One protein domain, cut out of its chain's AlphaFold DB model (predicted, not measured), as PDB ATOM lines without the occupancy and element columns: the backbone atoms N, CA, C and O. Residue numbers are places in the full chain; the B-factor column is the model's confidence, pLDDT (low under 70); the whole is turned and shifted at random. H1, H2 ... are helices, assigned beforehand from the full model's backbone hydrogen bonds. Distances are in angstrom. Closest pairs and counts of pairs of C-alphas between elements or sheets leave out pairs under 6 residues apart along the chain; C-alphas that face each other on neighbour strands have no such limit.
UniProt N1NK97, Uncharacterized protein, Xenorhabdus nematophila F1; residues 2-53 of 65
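AT A GLANCE: This is residues 2 to 53 of the 65 residues of an uncharacterized protein of Xenorhabdus nematophila F1 (UniProt N1NK97). One long helix, H1, forms one side, and two short helices, H2 and H3, pack across its residues 4 to 9 and 8 to 12; a long link folds back from H1's last residue to H2. The 52 printed residues hold three named helices, H1, H2, H3 in that order, and no named strand: all helix, compact, radius of gyration of the C-alphas 9.9 A, spans 27 by 19 by 14 A.

HOW THE PARTS SIT: Start with H1, residues 2 to 20: with residues 4 to 9 alone it touches H2, residues 32 to 40, about perpendicular at 83 degrees, closest C-alphas Ile 5 and Val 35, 6.3 A. With residues 8 to 12 alone H1 touches H3, residues 45 to 52, at a steep tilt of 64 degrees, the same way, closest C-alphas Ala 12 and Pro 45, 5.5 A. H2 and H3 are close but not clearly touching, closest C-alphas Phe 38 and Thr 48, 7.4 A. In H1, H2 and H3 every O i to N i+4 pair is within hydrogen-bond range.

IN THESE COORDINATES: Find C-alpha 2 at (-38.440, -15.967, -14.481); H1 runs 26.2 A from there. H2 spans 12.2 A; H3, 10.3 A, ends at C-alpha 52, (-57.394, -24.624, -23.821).

THE WHOLE: The C-alphas of Asp 21 and Glu 40 are farthest apart, 27.4 A. The printed part has no cut; the link H1 to H2 is long, H2 to H3 tight. No printed residue is under pLDDT 70.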
ATOM      1  N   ARG A   2     -39.033 -14.630 -14.204       86.62
ATOM      2  CA  ARG A   2     -38.440 -15.967 -14.481       86.62
ATOM      3  C   ARG A   2     -38.875 -17.046 -13.475       86.62
ATOM      4  O   ARG A   2     -39.188 -18.162 -13.863       86.62
ATOM      5  N   TYR A   3     -38.927 -16.697 -12.190       92.69
ATOM      6  CA  TYR A   3     -39.381 -17.607 -11.136       92.69
ATOM      7  C   TYR A   3     -40.878 -17.947 -11.230       92.69
ATOM      8  O   TYR A   3     -41.262 -19.092 -11.013       92.69
ATOM      9  N   ASP A   4     -41.709 -16.976 -11.611       91.88
ATOM     10  CA  ASP A   4     -43.155 -17.159 -11.778       91.88
ATOM     11  C   ASP A   4     -43.462 -18.071 -12.968       91.88
ATOM     12  O   ASP A   4     -44.291 -18.967 -12.851       91.88
ATOM     13  N   ILE A   5     -42.718 -17.919 -14.071       94.12
ATOM     14  CA  ILE A   5     -42.792 -18.809 -15.239       94.12
ATOM     15  C   ILE A   5     -42.436 -20.244 -14.840       94.12
ATOM     16  O   ILE A   5     -43.178 -21.170 -15.158       94.12
ATOM     17  N   ILE A   6     -41.339 -20.439 -14.097       94.19
ATOM     18  CA  ILE A   6     -40.931 -21.773 -13.628       94.19
ATOM     19  C   ILE A   6     -42.011 -22.385 -12.730       94.19
ATOM     20  O   ILE A   6     -42.392 -23.533 -12.939       94.19
ATOM     21  N   ARG A   7     -42.536 -21.626 -11.760       94.25
ATOM     22  CA  ARG A   7     -43.620 -22.088 -10.876       94.25
ATOM     23  C   ARG A   7     -44.872 -22.472 -11.660       94.25
ATOM     24  O   ARG A   7     -45.445 -23.527 -11.402       94.25
ATOM     25  N   PHE A   8     -45.265 -21.641 -12.619       94.62
ATOM     26  CA  PHE A   8     -46.414 -21.888 -13.480       94.62
ATOM     27  C   PHE A   8     -46.234 -23.179 -14.276       94.62
ATOM     28  O   PHE A   8     -47.097 -24.053 -14.232       94.62
ATOM     29  N   LYS A   9     -45.097 -23.324 -14.965       94.06
ATOM     30  CA  LYS A   9     -44.786 -24.505 -15.776       94.06
ATOM     31  C   LYS A   9     -44.715 -25.769 -14.930       94.06
ATOM     32  O   LYS A   9     -45.277 -26.780 -15.327       94.06
ATOM     33  N   LEU A  10     -44.094 -25.711 -13.753       93.81
ATOM     34  CA  LEU A  10     -44.017 -26.853 -12.843       93.81
ATOM     35  C   LEU A  10     -45.417 -27.342 -12.442       93.81
ATOM     36  O   LEU A  10     -45.712 -28.528 -12.564       93.81
ATOM     37  N   LEU A  11     -46.292 -26.422 -12.020       92.19
ATOM     38  CA  LEU A  11     -47.662 -26.760 -11.634       92.19
ATOM     39  C   LEU A  11     -48.473 -27.276 -12.829       92.19
ATOM     40  O   LEU A  11     -49.159 -28.289 -12.721       92.19
ATOM     41  N   ALA A  12     -48.358 -26.613 -13.981       92.44
ATOM     42  CA  ALA A  12     -48.986 -27.047 -15.223       92.44
ATOM     43  C   ALA A  12     -48.553 -28.472 -15.606       92.44
ATOM     44  O   ALA A  12     -49.395 -29.303 -15.924       92.44
ATOM     45  N   HIS A  13     -47.261 -28.782 -15.512       92.56
ATOM     46  CA  HIS A  13     -46.732 -30.104 -15.829       92.56
ATOM     47  C   HIS A  13     -47.276 -31.197 -14.905       92.56
ATOM     48  O   HIS A  13     -47.699 -32.245 -15.385       92.56
ATOM     49  N   MET A  14     -47.311 -30.938 -13.593       90.50
ATOM     50  CA  MET A  14     -47.869 -31.876 -12.612       90.50
ATOM     51  C   MET A  14     -49.340 -32.179 -12.904       90.50
ATOM     52  O   MET A  14     -49.742 -33.339 -12.898       90.50
ATOM     53  N   LEU A  15     -50.125 -31.147 -13.216       89.00
ATOM     54  CA  LEU A  15     -51.537 -31.297 -13.549       89.00
ATOM     55  C   LEU A  15     -51.743 -32.067 -14.864       89.00
ATOM     56  O   LEU A  15     -52.620 -32.925 -14.943       89.00
ATOM     57  N   LEU A  16     -50.930 -31.809 -15.889       89.75
ATOM     58  CA  LEU A  16     -51.028 -32.529 -17.161       89.75
ATOM     59  C   LEU A  16     -50.756 -34.031 -16.989       89.75
ATOM     60  O   LEU A  16     -51.548 -34.849 -17.456       89.75
ATOM     61  N   ILE A  17     -49.707 -34.394 -16.246       89.50
ATOM     62  CA  ILE A  17     -49.380 -35.801 -15.963       89.50
ATOM     63  C   ILE A  17     -50.495 -36.466 -15.148       89.50
ATOM     64  O   ILE A  17     -50.904 -37.582 -15.451       89.50
ATOM     65  N   GLN A  18     -51.012 -35.790 -14.120       85.81
ATOM     66  CA  GLN A  18     -52.011 -36.373 -13.221       85.81
ATOM     67  C   GLN A  18     -53.385 -36.585 -13.870       85.81
ATOM     68  O   GLN A  18     -54.108 -37.493 -13.462       85.81
ATOM     69  N   HIS A  19     -53.770 -35.743 -14.834       84.12
ATOM     70  CA  HIS A  19     -55.150 -35.715 -15.332       84.12
ATOM     71  C   HIS A  19     -55.320 -36.164 -16.780       84.12
ATOM     72  O   HIS A  19     -56.405 -36.633 -17.121       84.12
ATOM     73  N   VAL A  20     -54.304 -36.002 -17.631       84.88
ATOM     74  CA  VAL A  20     -54.459 -36.183 -19.085       84.88
ATOM     75  C   VAL A  20     -53.309 -36.945 -19.752       84.88
ATOM     76  O   VAL A  20     -53.334 -37.077 -20.968       84.88
ATOM     77  N   ASP A  21     -52.342 -37.467 -18.986       86.56
ATOM     78  CA  ASP A  21     -51.158 -38.191 -19.497       86.56
ATOM     79  C   ASP A  21     -50.409 -37.412 -20.598       86.56
ATOM     80  O   ASP A  21     -49.950 -37.953 -21.599       86.56
ATOM     81  N   MET A  22     -50.330 -36.087 -20.422       89.12
ATOM     82  CA  MET A  22     -49.622 -35.175 -21.323       89.12
ATOM     83  C   MET A  22     -48.453 -34.512 -20.602       89.12
ATOM     84  O   MET A  22     -48.422 -34.379 -19.377       89.12
ATOM     85  N   THR A  23     -47.501 -34.014 -21.380       90.19
ATOM     86  CA  THR A  23     -46.392 -33.198 -20.897       90.19
ATOM     87  C   THR A  23     -46.558 -31.739 -21.318       90.19
ATOM     88  O   THR A  23     -47.418 -31.390 -22.124       90.19
ATOM     89  N   LEU A  24     -45.708 -30.848 -20.792       90.19
ATOM     90  CA  LEU A  24     -45.700 -29.451 -21.242       90.19
ATOM     91  C   LEU A  24     -45.384 -29.333 -22.735       90.19
ATOM     92  O   LEU A  24     -45.928 -28.441 -23.383       90.19
ATOM     93  N   CYS A  25     -44.532 -30.217 -23.262       89.12
ATOM     94  CA  CYS A  25     -44.114 -30.231 -24.664       89.12
ATOM     95  C   CYS A  25     -45.285 -30.487 -25.619       89.12
ATOM     96  O   CYS A  25     -45.258 -30.016 -26.750       89.12
ATOM     97  N   ASP A  26     -46.333 -31.155 -25.142       89.12
ATOM     98  CA  ASP A  26     -47.553 -31.420 -25.909       89.12
ATOM     99  C   ASP A  26     -48.506 -30.209 -25.930       89.12
ATOM    100  O   ASP A  26     -49.604 -30.270 -26.481       89.12
ATOM    101  N   THR A  27     -48.109 -29.091 -25.309       88.44
ATOM    102  CA  THR A  27     -48.930 -27.888 -25.143       88.44
ATOM    103  C   THR A  27     -48.165 -26.620 -25.532       88.44
ATOM    104  O   THR A  27     -46.938 -26.594 -25.603       88.44
ATOM    105  N   ILE A  28     -48.884 -25.507 -25.694       89.50
ATOM    106  CA  ILE A  28     -48.277 -24.177 -25.897       89.50
ATOM    107  C   ILE A  28     -47.526 -23.656 -24.656       89.50
ATOM    108  O   ILE A  28     -46.831 -22.650 -24.731       89.50
ATOM    109  N   LEU A  29     -47.649 -24.330 -23.505       90.44
ATOM    110  CA  LEU A  29     -47.028 -23.916 -22.244       90.44
ATOM    111  C   LEU A  29     -45.540 -24.279 -22.156       90.44
ATOM    112  O   LEU A  29     -44.895 -23.944 -21.165       90.44
ATOM    113  N   HIS A  30     -44.973 -24.952 -23.163       89.06
ATOM    114  CA  HIS A  30     -43.523 -25.139 -23.251       89.06
ATOM    115  C   HIS A  30     -42.787 -23.829 -23.575       89.06
ATOM    116  O   HIS A  30     -41.621 -23.699 -23.202       89.06
ATOM    117  N   ASP A  31     -43.457 -22.847 -24.184       93.06
ATOM    118  CA  ASP A  31     -42.894 -21.538 -24.525       93.06
ATOM    119  C   ASP A  31     -42.964 -20.556 -23.337       93.06
ATOM    120  O   ASP A  31     -43.971 -20.458 -22.634       93.06
ATOM    121  N   ASP A  32     -41.856 -19.870 -23.053       93.50
ATOM    122  CA  ASP A  32     -41.747 -18.928 -21.928       93.50
ATOM    123  C   ASP A  32     -42.565 -17.650 -22.170       93.50
ATOM    124  O   ASP A  32     -43.200 -17.160 -21.233       93.50
ATOM    125  N   GLU A  33     -42.600 -17.128 -23.401       94.06
ATOM    126  CA  GLU A  33     -43.331 -15.888 -23.713       94.06
ATOM    127  C   GLU A  33     -44.846 -16.099 -23.643       94.06
ATOM    128  O   GLU A  33     -45.572 -15.277 -23.080       94.06
ATOM    129  N   THR A  34     -45.323 -17.253 -24.108       92.94
ATOM    130  CA  THR A  34     -46.724 -17.657 -23.959       92.94
ATOM    131  C   THR A  34     -47.137 -17.738 -22.485       92.94
ATOM    132  O   THR A  34     -48.158 -17.172 -22.086       92.94
ATOM    133  N   VAL A  35     -46.327 -18.384 -21.635       94.00
ATOM    134  CA  VAL A  35     -46.604 -18.473 -20.190       94.00
ATOM    135  C   VAL A  35     -46.556 -17.104 -19.519       94.00
ATOM    136  O   VAL A  35     -47.413 -16.791 -18.693       94.00
ATOM    137  N   LYS A  36     -45.595 -16.262 -19.895       95.12
ATOM    138  CA  LYS A  36     -45.499 -14.889 -19.401       95.12
ATOM    139  C   LYS A  36     -46.765 -14.089 -19.716       95.12
ATOM    140  O   LYS A  36     -47.297 -13.452 -18.813       95.12
ATOM    141  N   GLY A  37     -47.295 -14.198 -20.936       94.62
ATOM    142  CA  GLY A  37     -48.549 -13.549 -21.320       94.62
ATOM    143  C   GLY A  37     -49.745 -13.991 -20.469       94.62
ATOM    144  O   GLY A  37     -50.590 -13.165 -20.124       94.62
ATOM    145  N   PHE A  38     -49.812 -15.266 -20.071       94.00
ATOM    146  CA  PHE A  38     -50.855 -15.748 -19.158       94.00
ATOM    147  C   PHE A  38     -50.686 -15.214 -17.733       94.00
ATOM    148  O   PHE A  38     -51.669 -14.786 -17.128       94.00
ATOM    149  N   ILE A  39     -49.454 -15.184 -17.220       93.81
ATOM    150  CA  ILE A  39     -49.152 -14.634 -15.893       93.81
ATOM    151  C   ILE A  39     -49.495 -13.139 -15.837       93.81
ATOM    152  O   ILE A  39     -50.107 -12.689 -14.873       93.81
ATOM    153  N   GLU A  40     -49.154 -12.374 -16.876       95.00
ATOM    154  CA  GLU A  40     -49.469 -10.940 -16.972       95.00
ATOM    155  C   GLU A  40     -50.979 -10.673 -17.066       95.00
ATOM    156  O   GLU A  40     -51.462  -9.663 -16.561       95.00
ATOM    157  N   GLN A  41     -51.743 -11.608 -17.639       93.06
ATOM    158  CA  GLN A  41     -53.211 -11.587 -17.628       93.06
ATOM    159  C   GLN A  41     -53.820 -12.043 -16.290       93.06
ATOM    160  O   GLN A  41     -55.044 -12.068 -16.160       93.06
ATOM    161  N   GLY A  42     -52.998 -12.424 -15.306       92.50
ATOM    162  CA  GLY A  42     -53.451 -12.924 -14.009       92.50
ATOM    163  C   GLY A  42     -54.071 -14.321 -14.064       92.50
ATOM    164  O   GLY A  42     -54.803 -14.690 -13.151       92.50
ATOM    165  N   LEU A  43     -53.805 -15.093 -15.123       92.81
ATOM    166  CA  LEU A  43     -54.354 -16.436 -15.290       92.81
ATOM    167  C   LEU A  43     -53.504 -17.459 -14.542       92.81
ATOM    168  O   LEU A  43     -52.277 -17.472 -14.643       92.81
ATOM    169  N   SER A  44     -54.172 -18.358 -13.829       90.69
ATOM    170  CA  SER A  44     -53.563 -19.552 -13.242       90.69
ATOM    171  C   SER A  44     -53.458 -20.698 -14.261       90.69
ATOM    172  O   SER A  44     -54.217 -20.731 -15.234       90.69
ATOM    173  N   PRO A  45     -52.592 -21.707 -14.034       90.31
ATOM    174  CA  PRO A  45     -52.506 -22.881 -14.908       90.31
ATOM    175  C   PRO A  45     -53.853 -23.570 -15.152       90.31
ATOM    176  O   PRO A  45     -54.165 -23.925 -16.283       90.31
ATOM    177  N   ILE A  46     -54.689 -23.691 -14.116       89.56
ATOM    178  CA  ILE A  46     -56.018 -24.315 -14.208       89.56
ATOM    179  C   ILE A  46     -56.942 -23.517 -15.134       89.56
ATOM    180  O   ILE A  46     -57.654 -24.098 -15.952       89.56
ATOM    181  N   GLU A  47     -56.951 -22.188 -15.024       91.06
ATOM    182  CA  GLU A  47     -57.759 -21.334 -15.900       91.06
ATOM    183  C   GLU A  47     -57.272 -21.386 -17.344       91.06
ATOM    184  O   GLU A  47     -58.086 -21.449 -18.267       91.06
ATOM    185  N   THR A  48     -55.954 -21.425 -17.544       91.44
ATOM    186  CA  THR A  48     -55.359 -21.612 -18.866       91.44
ATOM    187  C   THR A  48     -55.780 -22.949 -19.468       91.44
ATOM    188  O   THR A  48     -56.216 -22.984 -20.616       91.44
ATOM    189  N   PHE A  49     -55.779 -24.034 -18.695       91.25
ATOM    190  CA  PHE A  49     -56.262 -25.331 -19.167       91.25
ATOM    191  C   PHE A  49     -57.742 -25.337 -19.530       91.25
ATOM    192  O   PHE A  49     -58.099 -25.853 -20.588       91.25
ATOM    193  N   LYS A  50     -58.593 -24.693 -18.723       88.38
ATOM    194  CA  LYS A  50     -60.012 -24.509 -19.062       88.38
ATOM    195  C   LYS A  50     -60.177 -23.768 -20.388       88.38
ATOM    196  O   LYS A  50     -60.975 -24.194 -21.218       88.38
ATOM    197  N   LYS A  51     -59.401 -22.703 -20.617       88.75
ATOM    198  CA  LYS A  51     -59.396 -21.963 -21.893       88.75
ATOM    199  C   LYS A  51     -58.889 -22.805 -23.065       88.75
ATOM    200  O   LYS A  51     -59.374 -22.638 -24.176       88.75
ATOM    201  N   MET A  52     -57.941 -23.704 -22.819       87.31
ATOM    202  CA  MET A  52     -57.394 -24.624 -23.821       87.31
ATOM    203  C   MET A  52     -58.278 -25.856 -24.069       87.31
ATOM    204  O   MET A  52     -57.965 -26.652 -24.949       87.31
ATOM    205  N   GLY A  53     -59.360 -26.038 -23.305       86.50
ATOM    206  CA  GLY A  53     -60.211 -27.227 -23.392       86.50
ATOM    207  C   GLY A  53     -59.565 -28.496 -22.828       86.50
ATOM    208  O   GLY A  53     -60.016 -29.593 -23.142       86.50
TER     209      GLY A  53